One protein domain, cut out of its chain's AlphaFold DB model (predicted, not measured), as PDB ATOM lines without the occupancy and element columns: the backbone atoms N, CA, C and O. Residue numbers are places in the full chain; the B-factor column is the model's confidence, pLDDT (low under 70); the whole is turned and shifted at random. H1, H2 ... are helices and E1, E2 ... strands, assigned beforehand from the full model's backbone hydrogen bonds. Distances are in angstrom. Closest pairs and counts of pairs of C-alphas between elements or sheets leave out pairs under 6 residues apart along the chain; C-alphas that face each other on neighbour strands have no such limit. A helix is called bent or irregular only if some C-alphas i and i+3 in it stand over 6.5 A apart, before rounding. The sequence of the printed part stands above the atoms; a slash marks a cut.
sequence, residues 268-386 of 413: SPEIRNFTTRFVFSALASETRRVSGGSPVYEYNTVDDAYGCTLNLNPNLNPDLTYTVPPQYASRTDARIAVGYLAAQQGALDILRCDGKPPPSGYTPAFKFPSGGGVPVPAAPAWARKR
ATOM      1  N   SER A 268       8.483  61.592 300.064       95.94
ATOM      2  CA  SER A 268       8.706  62.722 300.962       95.94
ATOM      3  C   SER A 268      10.150  63.260 300.869       95.94
ATOM      4  O   SER A 268      11.068  62.525 300.470       95.94
ATOM      5  N   PRO A 269      10.399  64.528 301.253       96.00
ATOM      6  CA  PRO A 269      11.748  65.096 301.302       96.00
ATOM      7  C   PRO A 269      12.725  64.260 302.145       96.00
ATOM      8  O   PRO A 269      13.898  64.127 301.787       96.00
ATOM      9  N   GLU A 270      12.242  63.630 303.218       96.00
ATOM     10  CA  GLU A 270      13.025  62.772 304.111       96.00
ATOM     11  C   GLU A 270      13.472  61.493 303.398       96.00
ATOM     12  O   GLU A 270      14.654  61.158 303.468       96.00
ATOM     13  N   ILE A 271      12.578  60.817 302.656       96.00
ATOM     14  CA  ILE A 271      12.932  59.638 301.840       96.00
ATOM     15  C   ILE A 271      13.982  60.015 300.792       96.00
ATOM     16  O   ILE A 271      14.994  59.320 300.647       96.00
ATOM     17  N   ARG A 272      13.762  61.126 300.075       97.50
ATOM     18  CA  ARG A 272      14.673  61.623 299.029       97.50
ATOM     19  C   ARG A 272      16.063  61.897 299.604       97.50
ATOM     20  O   ARG A 272      17.062  61.421 299.059       97.50
ATOM     21  N   ASN A 273      16.130  62.592 300.739       96.88
ATOM     22  CA  ASN A 273      17.370  62.939 301.427       96.88
ATOM     23  C   ASN A 273      18.090  61.704 302.005       96.88
ATOM     24  O   ASN A 273      19.280  61.511 301.755       96.88
ATOM     25  N   PHE A 274      17.368  60.837 302.724       96.00
ATOM     26  CA  PHE A 274      17.893  59.602 303.318       96.00
ATOM     27  C   PHE A 274      18.482  58.664 302.256       96.00
ATOM     28  O   PHE A 274      19.620  58.204 302.379       96.00
ATOM     29  N   THR A 275      17.730  58.426 301.180       96.94
ATOM     30  CA  THR A 275      18.142  57.489 300.129       96.94
ATOM     31  C   THR A 275      19.357  58.010 299.366       96.94
ATOM     32  O   THR A 275      20.313  57.267 299.135       96.94
ATOM     33  N   THR A 276      19.357  59.307 299.040       97.69
ATOM     34  CA  THR A 276      20.443  59.940 298.281       97.69
ATOM     35  C   THR A 276      21.742  60.021 299.084       97.69
ATOM     36  O   THR A 276      22.803  59.731 298.537       97.69
ATOM     37  N   ARG A 277      21.684  60.378 300.379       96.69
ATOM     38  CA  ARG A 277      22.890  60.530 301.215       96.69
ATOM     39  C   ARG A 277      23.461  59.207 301.727       96.69
ATOM     40  O   ARG A 277      24.679  59.068 301.775       96.69
ATOM     41  N   PHE A 278      22.612  58.255 302.119       95.94
ATOM     42  CA  PHE A 278      23.057  57.043 302.818       95.94
ATOM     43  C   PHE A 278      22.893  55.778 301.974       95.94
ATOM     44  O   PHE A 278      23.864  55.048 301.765       95.94
ATOM     45  N   VAL A 279      21.684  55.522 301.464       96.38
ATOM     46  CA  VAL A 279      21.340  54.230 300.845       96.38
ATOM     47  C   VAL A 279      22.133  53.972 299.566       96.38
ATOM     48  O   VAL A 279      22.717  52.900 299.441       96.38
ATOM     49  N   PHE A 280      22.221  54.930 298.635       97.19
ATOM     50  CA  PHE A 280      22.973  54.712 297.390       97.19
ATOM     51  C   PHE A 280      24.473  54.483 297.624       97.19
ATOM     52  O   PHE A 280      25.063  53.643 296.947       97.19
ATOM     53  N   SER A 281      25.079  55.188 298.586       97.25
ATOM     54  CA  SER A 281      26.494  55.011 298.941       97.25
ATOM     55  C   SER A 281      26.744  53.623 299.541       97.25
ATOM     56  O   SER A 281      27.621  52.887 299.083       97.25
ATOM     57  N   ALA A 282      25.903  53.214 300.497       96.31
ATOM     58  CA  ALA A 282      25.985  51.897 301.115       96.31
ATOM     59  C   ALA A 282      25.736  50.764 300.100       96.31
ATOM     60  O   ALA A 282      26.529  49.829 300.034       96.31
ATOM     61  N   LEU A 283      24.703  50.873 299.251       96.00
ATOM     62  CA  LEU A 283      24.409  49.875 298.216       96.00
ATOM     63  C   LEU A 283      25.565  49.745 297.222       96.00
ATOM     64  O   LEU A 283      25.931  48.627 296.873       96.00
ATOM     65  N   ALA A 284      26.162  50.857 296.781       96.81
ATOM     66  CA  ALA A 284      27.293  50.829 295.855       96.81
ATOM     67  C   ALA A 284      28.547  50.185 296.473       96.81
ATOM     68  O   ALA A 284      29.216  49.400 295.801       96.81
ATOM     69  N   SER A 285      28.839  50.481 297.743       96.62
ATOM     70  CA  SER A 285      29.985  49.915 298.465       96.62
ATOM     71  C   SER A 285      29.829  48.409 298.708       96.62
ATOM     72  O   SER A 285      30.688  47.622 298.312       96.62
ATOM     73  N   GLU A 286      28.696  47.984 299.280       95.31
ATOM     74  CA  GLU A 286      28.443  46.571 299.598       95.31
ATOM     75  C   GLU A 286      28.263  45.724 298.329       95.31
ATOM     76  O   GLU A 286      28.731  44.589 298.274       95.31
ATOM     77  N   THR A 287      27.665  46.279 297.266       95.06
ATOM     78  CA  THR A 287      27.599  45.597 295.961       95.06
ATOM     79  C   THR A 287      28.997  45.352 295.412       95.06
ATOM     80  O   THR A 287      29.320  44.216 295.082       95.06
ATOM     81  N   ARG A 288      29.869  46.371 295.389       95.56
ATOM     82  CA  ARG A 288      31.260  46.206 294.936       95.56
ATOM     83  C   ARG A 288      32.021  45.180 295.780       95.56
ATOM     84  O   ARG A 288      32.818  44.428 295.230       95.56
ATOM     85  N   ARG A 289      31.755  45.122 297.088       94.50
ATOM     86  CA  ARG A 289      32.361  44.155 298.017       94.50
ATOM     87  C   ARG A 289      31.972  42.701 297.710       94.50
ATOM     88  O   ARG A 289      32.814  41.825 297.866       94.50
ATOM     89  N   VAL A 290      30.728  42.449 297.289       91.81
ATOM     90  CA  VAL A 290      30.188  41.088 297.067       91.81
ATOM     91  C   VAL A 290      30.263  40.636 295.604       91.81
ATOM     92  O   VAL A 290      30.479  39.456 295.346       91.81
ATOM     93  N   SER A 291      30.073  41.541 294.638       90.25
ATOM     94  CA  SER A 291      29.999  41.218 293.202       90.25
ATOM     95  C   SER A 291      31.181  41.726 292.373       90.25
ATOM     96  O   SER A 291      31.272  41.411 291.190       90.25
ATOM     97  N   GLY A 292      32.042  42.576 292.946       91.81
ATOM     98  CA  GLY A 292      33.040  43.360 292.209       91.81
ATOM     99  C   GLY A 292      32.457  44.514 291.374       91.81
ATOM    100  O   GLY A 292      33.200  45.400 290.956       91.81
ATOM    101  N   GLY A 293      31.140  44.536 291.148       91.50
ATOM    102  CA  GLY A 293      30.461  45.459 290.242       91.50
ATOM    103  C   GLY A 293      29.842  46.686 290.917       91.50
ATOM    104  O   GLY A 293      30.269  47.160 291.970       91.50
ATOM    105  N   SER A 294      28.800  47.214 290.278       94.75
ATOM    106  CA  SER A 294      27.978  48.321 290.771       94.75
ATOM    107  C   SER A 294      26.490  48.002 290.599       94.75
ATOM    108  O   SER A 294      26.159  47.307 289.640       94.75
ATOM    109  N   PRO A 295      25.593  48.546 291.443       96.69
ATOM    110  CA  PRO A 295      24.150  48.396 291.272       96.69
ATOM    111  C   PRO A 295      23.690  48.815 289.870       96.69
ATOM    112  O   PRO A 295      23.974  49.938 289.440       96.69
ATOM    113  N   VAL A 296      22.977  47.928 289.177       96.38
ATOM    114  CA  VAL A 296      22.415  48.176 287.842       96.38
ATOM    115  C   VAL A 296      20.992  48.710 287.993       96.38
ATOM    116  O   VAL A 296      20.226  48.222 288.824       96.38
ATOM    117  N   TYR A 297      20.650  49.730 287.203       97.44
ATOM    118  CA  TYR A 297      19.340  50.381 287.213       97.44
ATOM    119  C   TYR A 297      18.745  50.368 285.807       97.44
ATOM    120  O   TYR A 297      19.257  51.032 284.903       97.44
ATOM    121  N   GLU A 298      17.643  49.651 285.644       97.81
ATOM    122  CA  GLU A 298      16.822  49.635 284.436       97.81
ATOM    123  C   GLU A 298      15.600  50.533 284.652       97.81
ATOM    124  O   GLU A 298      15.069  50.615 285.761       97.81
ATOM    125  N   TYR A 299      15.148  51.227 283.608       97.69
ATOM    126  CA  TYR A 299      14.041  52.183 283.690       97.69
ATOM    127  C   TYR A 299      12.969  51.838 282.665       97.69
ATOM    128  O   TYR A 299      13.262  51.725 281.476       97.69
ATOM    129  N   ASN A 300      11.720  51.746 283.116       96.88
ATOM    130  CA  ASN A 300      10.544  51.726 282.253       96.88
ATOM    131  C   ASN A 300       9.823  53.084 282.308       96.88
ATOM    132  O   ASN A 300      10.039  53.905 283.206       96.88
ATOM    133  N   THR A 301       8.999  53.365 281.302       95.69
ATOM    134  CA  THR A 301       8.233  54.615 281.205       95.69
ATOM    135  C   THR A 301       6.875  54.318 280.587       95.69
ATOM    136  O   THR A 301       6.809  53.635 279.568       95.69
ATOM    137  N   VAL A 302       5.805  54.800 281.218       93.56
ATOM    138  CA  VAL A 302       4.410  54.645 280.773       93.56
ATOM    139  C   VAL A 302       3.690  55.960 281.054       93.56
ATOM    140  O   VAL A 302       3.755  56.449 282.178       93.56
ATOM    141  N   ASP A 303       3.030  56.535 280.047       91.00
ATOM    142  CA  ASP A 303       2.263  57.790 280.147       91.00
ATOM    143  C   ASP A 303       3.027  58.956 280.823       91.00
ATOM    144  O   ASP A 303       2.477  59.690 281.635       91.00
ATOM    145  N   ASP A 304       4.319  59.124 280.514       91.62
ATOM    146  CA  ASP A 304       5.214  60.123 281.141       91.62
ATOM    147  C   ASP A 304       5.438  59.957 282.666       91.62
ATOM    148  O   ASP A 304       5.878  60.870 283.364       91.62
ATOM    149  N   ALA A 305       5.192  58.758 283.205       94.38
ATOM    150  CA  ALA A 305       5.686  58.340 284.516       94.38
ATOM    151  C   ALA A 305       6.797  57.291 284.392       94.38
ATOM    152  O   ALA A 305       6.738  56.367 283.576       94.38
ATOM    153  N   TYR A 306       7.808  57.417 285.249       97.50
ATOM    154  CA  TYR A 306       8.964  56.530 285.317       97.50
ATOM    155  C   TYR A 306       8.799  55.477 286.408       97.50
ATOM    156  O   TYR A 306       8.279  55.758 287.490       97.50
ATOM    157  N   GLY A 307       9.289  54.272 286.130       97.38
ATOM    158  CA  GLY A 307       9.542  53.225 287.117       97.38
ATOM    159  C   GLY A 307      11.004  52.784 287.038       97.38
ATOM    160  O   GLY A 307      11.773  53.287 286.209       97.38
ATOM    161  N   CYS A 308      11.423  51.896 287.937       98.25
ATOM    162  CA  CYS A 308      12.812  51.448 287.979       98.25
ATOM    163  C   CYS A 308      12.944  50.037 288.558       98.25
ATOM    164  O   CYS A 308      12.326  49.717 289.576       98.25
ATOM    165  N   THR A 309      13.792  49.227 287.928       97.81
ATOM    166  CA  THR A 309      14.285  47.951 288.448       97.81
ATOM    167  C   THR A 309      15.743  48.119 288.864       97.81
ATOM    168  O   THR A 309      16.560  48.650 288.113       97.81
ATOM    169  N   LEU A 310      16.061  47.674 290.074       97.75
ATOM    170  CA  LEU A 310      17.374  47.709 290.702       97.75
ATOM    171  C   LEU A 310      17.883  46.281 290.869       97.75
ATOM    172  O   LEU A 310      17.347  45.523 291.677       97.75
ATOM    173  N   ASN A 311      18.941  45.956 290.136       96.12
ATOM    174  CA  ASN A 311      19.619  44.667 290.168       96.12
ATOM    175  C   ASN A 311      20.950  44.835 290.920       96.12
ATOM    176  O   ASN A 311      21.857  45.526 290.448       96.12
ATOM    177  N   LEU A 312      21.060  44.254 292.123       94.81
ATOM    178  CA  LEU A 312      22.253  44.409 292.973       94.81
ATOM    179  C   LEU A 312      23.348  43.383 292.657       94.81
ATOM    180  O   LEU A 312      24.521  43.741 292.622       94.81
ATOM    181  N   ASN A 313      22.993  42.122 292.401       85.31
ATOM    182  CA  ASN A 313      23.934  41.123 291.890       85.31
ATOM    183  C   ASN A 313      23.177  39.989 291.167       85.31
ATOM    184  O   ASN A 313      22.443  39.279 291.853       85.31
ATOM    185  N   PRO A 314      23.375  39.789 289.847       67.62
ATOM    186  CA  PRO A 314      22.793  38.675 289.086       67.62
ATOM    187  C   PRO A 314      23.556  37.343 289.260       67.62
ATOM    188  O   PRO A 314      23.264  36.357 288.595       67.62
ATOM    189  N   ASN A 315      24.596  37.323 290.104       77.81
ATOM    190  CA  ASN A 315      25.394  36.133 290.419       77.81
ATOM    191  C   ASN A 315      25.151  35.616 291.854       77.81
ATOM    192  O   ASN A 315      25.892  34.753 292.327       77.81
ATOM    193  N   LEU A 316      24.163  36.159 292.579       74.69
ATOM    194  CA  LEU A 316      23.717  35.617 293.867       74.69
ATOM    195  C   LEU A 316      22.485  34.739 293.668       74.69
ATOM    196  O   LEU A 316      21.630  35.032 292.846       74.69
ATOM    197  N   ASN A 317      22.366  33.693 294.484       74.38
ATOM    198  CA  ASN A 317      21.139  32.917 294.599       74.38
ATOM    199  C   ASN A 317      20.518  33.179 295.988       74.38
ATOM    200  O   ASN A 317      21.135  32.794 296.986       74.38
ATOM    201  N   PRO A 318      19.334  33.818 296.087       80.69
ATOM    202  CA  PRO A 318      18.497  34.332 294.995       80.69
ATOM    203  C   PRO A 318      18.986  35.678 294.432       80.69
ATOM    204  O   PRO A 318      19.672  36.432 295.125       80.69
ATOM    205  N   ASP A 319      18.542  36.008 293.215       86.50
ATOM    206  CA  ASP A 319      18.758  37.321 292.600       86.50
ATOM    207  C   ASP A 319      18.196  38.453 293.470       86.50
ATOM    208  O   ASP A 319      17.045  38.428 293.924       86.50
ATOM    209  N   LEU A 320      19.011  39.487 293.682       92.94
ATOM    210  CA  LEU A 320      18.646  40.662 294.474       92.94
ATOM    211  C   LEU A 320      18.092  41.773 293.572       92.94
ATOM    212  O   LEU A 320      18.707  42.833 293.404       92.94
ATOM    213  N   THR A 321      16.924  41.484 292.996       95.25
ATOM    214  CA  THR A 321      16.134  42.370 292.135       95.25
ATOM    215  C   THR A 321      14.998  43.033 292.913       95.25
ATOM    216  O   THR A 321      14.208  42.367 293.584       95.25
ATOM    217  N   TYR A 322      14.874  44.353 292.776       96.56
ATOM    218  CA  TYR A 322      13.792  45.155 293.351       96.56
ATOM    219  C   TYR A 322      13.183  46.026 292.256       96.56
ATOM    220  O   TYR A 322      13.925  46.649 291.507       96.56
ATOM    221  N   THR A 323      11.856  46.120 292.171       97.06
ATOM    222  CA  THR A 323      11.174  46.906 291.128       97.06
ATOM    223  C   THR A 323      10.116  47.812 291.738       97.06
ATOM    224  O   THR A 323       9.350  47.384 292.601       97.06
ATOM    225  N   VAL A 324      10.046  49.052 291.250       97.06
ATOM    226  CA  VAL A 324       8.919  49.968 291.474       97.06
ATOM    227  C   VAL A 324       8.189  50.242 290.149       97.06
ATOM    228  O   VAL A 324       8.850  50.386 289.115       97.06
ATOM    229  N   PRO A 325       6.845  50.307 290.151       96.19
ATOM    230  CA  PRO A 325       6.050  50.526 288.941       96.19
ATOM    231  C   PRO A 325       6.229  51.943 288.358       96.19
ATOM    232  O   PRO A 325       6.751  52.832 289.042       96.19
ATOM    233  N   PRO A 326       5.796  52.180 287.103       96.19
ATOM    234  CA  PRO A 326       5.889  53.482 286.451       96.19
ATOM    235  C   PRO A 326       4.847  54.472 286.990       96.19
ATOM    236  O   PRO A 326       3.757  54.619 286.442       96.19
ATOM    237  N   GLN A 327       5.202  55.141 288.090       95.88
ATOM    238  CA  GLN A 327       4.335  56.080 288.818       95.88
ATOM    239  C   GLN A 327       5.031  57.380 289.265       95.88
ATOM    240  O   GLN A 327       4.387  58.230 289.879       95.88
ATOM    241  N   TYR A 328       6.326  57.555 288.978       97.06
ATOM    242  CA  TYR A 328       7.130  58.675 289.483       97.06
ATOM    243  C   TYR A 328       7.398  59.745 288.421       97.06
ATOM    244  O   TYR A 328       7.704  59.428 287.272       97.06
ATOM    245  N   ALA A 329       7.384  61.012 288.833       95.75
ATOM    246  CA  ALA A 329       7.590  62.176 287.968       95.75
ATOM    247  C   ALA A 329       9.004  62.325 287.368       95.75
ATOM    248  O   ALA A 329       9.212  63.158 286.491       95.75
ATOM    249  N   SER A 330       9.998  61.540 287.805       97.06
ATOM    250  CA  SER A 330      11.337  61.562 287.204       97.06
ATOM    251  C   SER A 330      12.060  60.213 287.307       97.06
ATOM    252  O   SER A 330      11.766  59.393 288.180       97.06
ATOM    253  N   ARG A 331      13.074  59.993 286.456       97.62
ATOM    254  CA  ARG A 331      14.000  58.850 286.599       97.62
ATOM    255  C   ARG A 331      14.728  58.869 287.946       97.62
ATOM    256  O   ARG A 331      14.945  57.815 288.533       97.62
ATOM    257  N   THR A 332      15.079  60.052 288.453       97.88
ATOM    258  CA  THR A 332      15.716  60.225 289.770       97.88
ATOM    259  C   THR A 332      14.778  59.793 290.895       97.88
ATOM    260  O   THR A 332      15.208  59.113 291.822       97.88
ATOM    261  N   ASP A 333      13.492  60.117 290.782       97.56
ATOM    262  CA  ASP A 333      12.445  59.749 291.734       97.56
ATOM    263  C   ASP A 333      12.231  58.233 291.735       97.56
ATOM    264  O   ASP A 333      12.329  57.603 292.786       97.56
ATOM    265  N   ALA A 334      12.061  57.615 290.561       98.06
ATOM    266  CA  ALA A 334      11.951  56.159 290.440       98.06
ATOM    267  C   ALA A 334      13.193  55.432 290.997       98.06
ATOM    268  O   ALA A 334      13.071  54.419 291.691       98.06
ATOM    269  N   ARG A 335      14.394  55.985 290.765       98.44
ATOM    270  CA  ARG A 335      15.657  55.480 291.325       98.44
ATOM    271  C   ARG A 335      15.703  55.587 292.856       98.44
ATOM    272  O   ARG A 335      16.180  54.669 293.521       98.44
ATOM    273  N   ILE A 336      15.221  56.696 293.421       98.25
ATOM    274  CA  ILE A 336      15.094  56.897 294.875       98.25
ATOM    275  C   ILE A 336      14.088  55.900 295.458       98.25
ATOM    276  O   ILE A 336      14.399  55.229 296.438       98.25
ATOM    277  N   ALA A 337      12.921  55.740 294.833       97.88
ATOM    278  CA  ALA A 337      11.893  54.813 295.286       97.88
ATOM    279  C   ALA A 337      12.396  53.363 295.338       97.88
ATOM    280  O   ALA A 337      12.213  52.690 296.353       97.88
ATOM    281  N   VAL A 338      13.081  52.886 294.291       98.19
ATOM    282  CA  VAL A 338      13.601  51.510 294.266       98.19
ATOM    283  C   VAL A 338      14.784  51.310 295.221       98.19
ATOM    284  O   VAL A 338      14.886  50.262 295.857       98.19
ATOM    285  N   GLY A 339      15.637  52.327 295.406       97.69
ATOM    286  CA  GLY A 339      16.698  52.303 296.418       97.69
ATOM    287  C   GLY A 339      16.136  52.220 297.842       97.69
ATOM    288  O   GLY A 339      16.590  51.399 298.640       97.69
ATOM    289  N   TYR A 340      15.108  53.018 298.142       97.12
ATOM    290  CA  TYR A 340      14.397  52.980 299.421       97.12
ATOM    291  C   TYR A 340      13.702  51.632 299.648       97.12
ATOM    292  O   TYR A 340      13.858  51.046 300.718       97.12
ATOM    293  N   LEU A 341      13.017  51.093 298.631       97.00
ATOM    294  CA  LEU A 341      12.376  49.777 298.674       97.00
ATOM    295  C   LEU A 341      13.388  48.656 298.961       97.00
ATOM    296  O   LEU A 341      13.146  47.822 299.834       97.00
ATOM    297  N   ALA A 342      14.538  48.651 298.279       96.00
ATOM    298  CA  ALA A 342      15.601  47.673 298.508       96.00
ATOM    299  C   ALA A 342      16.160  47.765 299.939       96.00
ATOM    300  O   ALA A 342      16.311  46.745 300.617       96.00
ATOM    301  N   ALA A 343      16.401  48.980 300.445       95.00
ATOM    302  CA  ALA A 343      16.806  49.182 301.834       95.00
ATOM    303  C   ALA A 343      15.736  48.677 302.820       95.00
ATOM    304  O   ALA A 343      16.065  47.913 303.724       95.00
ATOM    305  N   GLN A 344      14.464  49.034 302.618       94.38
ATOM    306  CA  GLN A 344      13.333  48.631 303.463       94.38
ATOM    307  C   GLN A 344      13.120  47.107 303.483       94.38
ATOM    308  O   GLN A 344      12.710  46.553 304.502       94.38
ATOM    309  N   GLN A 345      13.429  46.414 302.383       93.25
ATOM    310  CA  GLN A 345      13.415  44.950 302.313       93.25
ATOM    311  C   GLN A 345      14.687  44.292 302.889       93.25
ATOM    312  O   GLN A 345      14.750  43.068 302.958       93.25
ATOM    313  N   GLY A 346      15.678  45.062 303.354       93.06
ATOM    314  CA  GLY A 346      16.887  44.545 304.005       93.06
ATOM    315  C   GLY A 346      18.024  44.162 303.052       93.06
ATOM    316  O   GLY A 346      18.923  43.425 303.455       93.06
ATOM    317  N   ALA A 347      18.025  44.660 301.810       94.38
ATOM    318  CA  ALA A 347      19.052  44.340 300.809       94.38
ATOM    319  C   ALA A 347      20.484  44.641 301.289       94.38
ATOM    320  O   ALA A 347      21.410  43.885 301.011       94.38
ATOM    321  N   LEU A 348      20.659  45.725 302.052       94.38
ATOM    322  CA  LEU A 348      21.943  46.118 302.640       94.38
ATOM    323  C   LEU A 348      22.451  45.111 303.677       94.38
ATOM    324  O   LEU A 348      23.645  44.829 303.721       94.38
ATOM    325  N   ASP A 349      21.555  44.548 304.485       93.56
ATOM    326  CA  ASP A 349      21.914  43.560 305.501       93.56
ATOM    327  C   ASP A 349      22.254  42.209 304.839       93.56
ATOM    328  O   ASP A 349      23.191  41.533 305.253       93.56
ATOM    329  N   ILE A 350      21.545  41.847 303.760       92.44
ATOM    330  CA  ILE A 350      21.836  40.652 302.948       92.44
ATOM    331  C   ILE A 350      23.183  40.778 302.233       92.44
ATOM    332  O   ILE A 350      23.987  39.847 302.280       92.44
ATOM    333  N   LEU A 351      23.472  41.926 301.606       93.12
ATOM    334  CA  LEU A 351      24.781  42.161 300.995       93.12
ATOM    335  C   LEU A 351      25.900  42.098 302.045       93.12
ATOM    336  O   LEU A 351      26.941  41.517 301.772       93.12
ATOM    337  N   ARG A 352      25.691  42.601 303.267       93.50
ATOM    338  CA  ARG A 352      26.661  42.476 304.378       93.50
ATOM    339  C   ARG A 352      26.877  41.052 304.872       93.50
ATOM    340  O   ARG A 352      27.955  40.745 305.366       93.50
ATOM    341  N   CYS A 353      25.880  40.188 304.725       91.94
ATOM    342  CA  CYS A 353      25.975  38.762 305.023       91.94
ATOM    343  C   CYS A 353      26.331  37.916 303.782       91.94
ATOM    344  O   CYS A 353      26.031  36.724 303.743       91.94
ATOM    345  N   ASP A 354      26.972  38.518 302.772       90.31
ATOM    346  CA  ASP A 354      27.444  37.864 301.542       90.31
ATOM    347  C   ASP A 354      26.330  37.094 300.803       90.31
ATOM    348  O   ASP A 354      26.493  35.944 300.395       90.31
ATOM    349  N   GLY A 355      25.154  37.719 300.689       87.56
ATOM    350  CA  GLY A 355      23.959  37.147 300.058       87.56
ATOM    351  C   GLY A 355      23.102  36.269 300.979       87.56
ATOM    352  O   GLY A 355      21.995  35.888 300.603       87.56
ATOM    353  N   LYS A 356      23.564  35.962 302.196       88.69
ATOM    354  CA  LYS A 356      22.829  35.129 303.163       88.69
ATOM    355  C   LYS A 356      21.828  35.975 303.966       88.69
ATOM    356  O   LYS A 356      22.048  37.171 304.162       88.69
ATOM    357  N   PRO A 357      20.731  35.385 304.478       88.44
ATOM    358  CA  PRO A 357      19.839  36.089 305.397       88.44
ATOM    359  C   PRO A 357      20.596  36.500 306.678       88.44
ATOM    360  O   PRO A 357      21.356  35.683 307.205       88.44
ATOM    361  N   PRO A 358      20.382  37.715 307.224       89.94
ATOM    362  CA  PRO A 358      21.111  38.155 308.411       89.94
ATOM    363  C   PRO A 358      20.754  37.305 309.642       89.94
ATOM    364  O   PRO A 358      19.573  36.960 309.806       89.94
ATOM    365  N   PRO A 359      21.733  36.990 310.513       92.88
ATOM    366  CA  PRO A 359      21.557  36.065 311.631       92.88
ATOM    367  C   PRO A 359      20.520  36.548 312.653       92.88
ATOM    368  O   PRO A 359      20.160  37.726 312.713       92.88
ATOM    369  N   SER A 360      20.034  35.622 313.486       92.12
ATOM    370  CA  SER A 360      19.116  35.965 314.577       92.12
ATOM    371  C   SER A 360      19.776  36.963 315.536       92.12
ATOM    372  O   SER A 360      20.938  36.796 315.895       92.12
ATOM    373  N   GLY A 361      19.052  38.019 315.912       91.44
ATOM    374  CA  GLY A 361      19.589  39.132 316.706       91.44
ATOM    375  C   GLY A 361      20.366  40.199 315.916       91.44
ATOM    376  O   GLY A 361      20.790  41.187 316.515       91.44
ATOM    377  N   TYR A 362      20.534  40.069 314.592       91.00
ATOM    378  CA  TYR A 362      21.154  41.122 313.779       91.00
ATOM    379  C   TYR A 362      20.326  42.416 313.813       91.00
ATOM    380  O   TYR A 362      19.161  42.430 313.412       91.00
ATOM    381  N   THR A 363      20.947  43.512 314.252       89.69
ATOM    382  CA  THR A 363      20.339  44.851 314.265       89.69
ATOM    383  C   THR A 363      20.659  45.581 312.953       89.69
ATOM    384  O   THR A 363      21.839  45.810 312.687       89.69
ATOM    385  N   PRO A 364      19.658  45.981 312.142       86.50
ATOM    386  CA  PRO A 364      19.889  46.762 310.929       86.50
ATOM    387  C   PRO A 364      20.610  48.079 311.229       86.50
ATOM    388  O   PRO A 364      20.239  48.806 312.152       86.50
ATOM    389  N   ALA A 365      21.618  48.423 310.424       78.12
ATOM    390  CA  ALA A 365      22.459  49.600 310.678       78.12
ATOM    391  C   ALA A 365      21.752  50.953 310.442       78.12
ATOM    392  O   ALA A 365      22.316  52.002 310.745       78.12
ATOM    393  N   PHE A 366      20.542  50.944 309.876       82.44
ATOM    394  CA  PHE A 366      19.793  52.142 309.506       82.44
ATOM    395  C   PHE A 366      18.419  52.156 310.178       82.44
ATOM    396  O   PHE A 366      17.651  51.201 310.074       82.44
ATOM    397  N   LYS A 367      18.087  53.277 310.826       84.38
ATOM    398  CA  LYS A 367      16.717  53.589 311.247       84.38
ATOM    399  C   LYS A 367      16.020  54.311 310.093       84.38
ATOM    400  O   LYS A 367      16.527  55.323 309.616       84.38
ATOM    401  N   PHE A 368      14.890  53.779 309.641       84.81
ATOM    402  CA  PHE A 368      14.093  54.384 308.570       84.81
ATOM    403  C   PHE A 368      13.323  55.613 309.085       84.81
ATOM    404  O   PHE A 368      12.961  55.641 310.263       84.81
ATOM    405  N   PRO A 369      13.055  56.621 308.234       82.44
ATOM    406  CA  PRO A 369      12.212  57.752 308.604       82.44
ATOM    407  C   PRO A 369      10.770  57.294 308.875       82.44
ATOM    408  O   PRO A 369      10.108  56.711 308.016       82.44
ATOM    409  N   SER A 370      10.274  57.572 310.081       74.81
ATOM    410  CA  SER A 370       8.916  57.221 310.507       74.81
ATOM    411  C   SER A 370       7.872  58.105 309.818       74.81
ATOM    412  O   SER A 370       7.675  59.245 310.225       74.81
ATOM    413  N   GLY A 371       7.183  57.576 308.803       61.50
ATOM    414  CA  GLY A 371       6.014  58.233 308.190       61.50
ATOM    415  C   GLY A 371       5.859  58.044 306.679       61.50
ATOM    416  O   GLY A 371       4.768  58.239 306.157       61.50
ATOM    417  N   GLY A 372       6.916  57.629 305.974       58.94
ATOM    418  CA  GLY A 372       6.906  57.483 304.517       58.94
ATOM    419  C   GLY A 372       6.968  56.025 304.052       58.94
ATOM    420  O   GLY A 372       8.047  55.427 303.997       58.94
ATOM    421  N   GLY A 373       5.816  55.451 303.702       59.22
ATOM    422  CA  GLY A 373       5.726  54.142 303.054       59.22
ATOM    423  C   GLY A 373       5.561  54.281 301.542       59.22
ATOM    424  O   GLY A 373       4.493  54.674 301.084       59.22
ATOM    425  N   VAL A 374       6.580  53.904 300.766       66.88
ATOM    426  CA  VAL A 374       6.392  53.607 299.333       66.88
ATOM    427  C   VAL A 374       5.406  52.431 299.224       66.88
ATOM    428  O   VAL A 374       5.542  51.498 300.019       66.88
ATOM    429  N   PRO A 375       4.442  52.418 298.280       62.22
ATOM    430  CA  PRO A 375       3.573  51.261 298.057       62.22
ATOM    431  C   PRO A 375       4.405  49.993 297.813       62.22
ATOM    432  O   PRO A 375       5.084  49.865 296.796       62.22
ATOM    433  N   VAL A 376       4.416  49.076 298.788       62.09
ATOM    434  CA  VAL A 376       5.306  47.904 298.779       62.09
ATOM    435  C   VAL A 376       4.639  46.761 298.003       62.09
ATOM    436  O   VAL A 376       3.708  46.153 298.544       62.09
ATOM    437  N   PRO A 377       5.106  46.392 296.791       56.00
ATOM    438  CA  PRO A 377       4.635  45.177 296.128       56.00
ATOM    439  C   PRO A 377       4.924  43.959 297.017       56.00
ATOM    440  O   PRO A 377       5.956  43.899 297.687       56.00
ATOM    441  N   ALA A 378       3.988  43.007 297.063       52.44
ATOM    442  CA  ALA A 378       3.908  41.992 298.116       52.44
ATOM    443  C   ALA A 378       5.213  41.187 298.298       52.44
ATOM    444  O   ALA A 378       5.470  40.231 297.565       52.44
ATOM    445  N   ALA A 379       5.988  41.557 299.328       51.50
ATOM    446  CA  ALA A 379       7.387  41.171 299.537       51.50
ATOM    447  C   ALA A 379       7.697  39.682 299.261       51.50
ATOM    448  O   ALA A 379       6.862  38.821 299.570       51.50
ATOM    449  N   PRO A 380       8.891  39.351 298.727       47.53
ATOM    450  CA  PRO A 380       9.255  37.986 298.350       47.53
ATOM    451  C   PRO A 380       9.141  37.007 299.528       47.53
ATOM    452  O   PRO A 380       9.275  37.381 300.694       47.53
ATOM    453  N   ALA A 381       8.879  35.731 299.229       46.66
ATOM    454  CA  ALA A 381       8.452  34.740 300.224       46.66
ATOM    455  C   ALA A 381       9.412  34.583 301.423       46.66
ATOM    456  O   ALA A 381       8.956  34.355 302.545       46.66
ATOM    457  N   TRP A 382      10.721  34.767 301.217       56.62
ATOM    458  CA  TRP A 382      11.720  34.736 302.290       56.62
ATOM    459  C   TRP A 382      11.540  35.884 303.302       56.62
ATOM    460  O   TRP A 382      11.668  35.666 304.506       56.62
ATOM    461  N   ALA A 383      11.167  37.084 302.843       48.50
ATOM    462  CA  ALA A 383      10.994  38.268 303.687       48.50
ATOM    463  C   ALA A 383       9.732  38.174 304.562       48.50
ATOM    464  O   ALA A 383       9.713  38.671 305.692       48.50
ATOM    465  N   ARG A 384       8.692  37.474 304.082       51.19
ATOM    466  CA  ARG A 384       7.421  37.291 304.811       51.19
ATOM    467  C   ARG A 384       7.621  36.621 306.176       51.19
ATOM    468  O   ARG A 384       6.952  37.004 307.132       51.19
ATOM    469  N   LYS A 385       8.596  35.708 306.309       48.47
ATOM    470  CA  LYS A 385       8.899  35.007 307.574       48.47
ATOM    471  C   LYS A 385       9.328  35.925 308.730       48.47
ATOM    472  O   LYS A 385       9.221  35.503 309.876       48.47
ATOM    473  N   ARG A 386       9.780  37.166 308.482       46.31
ATOM    474  CA  ARG A 386      10.185  38.096 309.560       46.31
ATOM    475  C   ARG A 386       9.023  38.836 310.240       46.31
ATOM    476  O   ARG A 386       9.201  39.274 311.371       46.31
TER     477      ARG A 386
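AT A GLANCE: This is residues 268 to 386 of the 413 residues of an uncharacterized protein of Mycena chlorophos (UniProt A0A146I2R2). A twisted sheet of three strands has one helix, H2, packed slantwise over one face, and a long bent helix, H1, crosses H2 with its first arm. The second arm of H1 packs on the short helix H3, and a long stretch with no named element, residues 353 to 380, leads from H3 to H4, which touches no other helix. The printed part has 119 residues, with elements in the order H1 E1 E2 E3 H2 H3 H4; the sheet, ordered E1 E2 E3, is antiparallel, and the class is mixed, helices and strands. It is compact, with a radius of gyration of the C-alphas of 13.8 A and spans of 42 by 31 by 28 A.

HOW THE PARTS SIT: H1, residues 269 to 291, was assigned as one helix by its hydrogen bonds but is bent: C-alphas 277 and 280 are 7.0 A apart. Its arms H1a, residues 269 to 277, and H1b, residues 280 to 291, stand at a steep tilt of 40 degrees. E1, residues 296 to 302, E2, residues 305 to 311, and E3, residues 321 to 328, form a meander, each strand the antiparallel neighbour of the one before. E1 and E2 form a hairpin, with N 298 and O 309 at 2.9 A. E2 and E3 form another, with N 310 and O 322 at 2.8 A. E3 bends by 58 degrees at residue 325. H2, residues 331 to 344, is on the sheet at a height of 7.3 A, making two layers, a helix on one face of a sheet. It lies over E3 and only just over E2, on which 3 of its C-alphas fall, and runs slantwise to the strands, at 43 degrees to E3 on the local plane. H1a touches H2 about perpendicular, at 82 degrees; their closest C-alphas, of Thr 275 and Tyr 340, are 5.9 A apart. H3, residues 347 to 352, touches H1b at a steep tilt of 50 degrees, the same way; the closest C-alphas, of Glu 286 and Leu 351, are 5.9 A apart. H4, residues 381 to 384, is apart from H2 and H3. Every O i to N i+4 pair is within hydrogen-bond range in H1a, H1b, H2 and H3; H4 is too short for such a pair.

IN THESE COORDINATES: H1a begins at C-alpha 269 (11.748, 65.096, 301.302) and is 12.0 A long; H1b is 15.8 A. E1 is 20.4 A, E2 20.3 A and E3 18.8 A long. H2, 19.7 A, begins at C-alpha 331 (14.000, 58.850, 286.599). H3 is 8.6 A; H4, 5.3 A, ends at C-alpha 384 (7.421, 37.291, 304.811).

THE WHOLE: The C-alphas farthest apart, of Asp 303 and Gly 361, are 44.6 A apart. The printed part has no cut, and the link from H3 to H4, 28 residues, is long. Mean pLDDT of the printed part is 87.9; residue 314 and residues 371 to 386 are under 70.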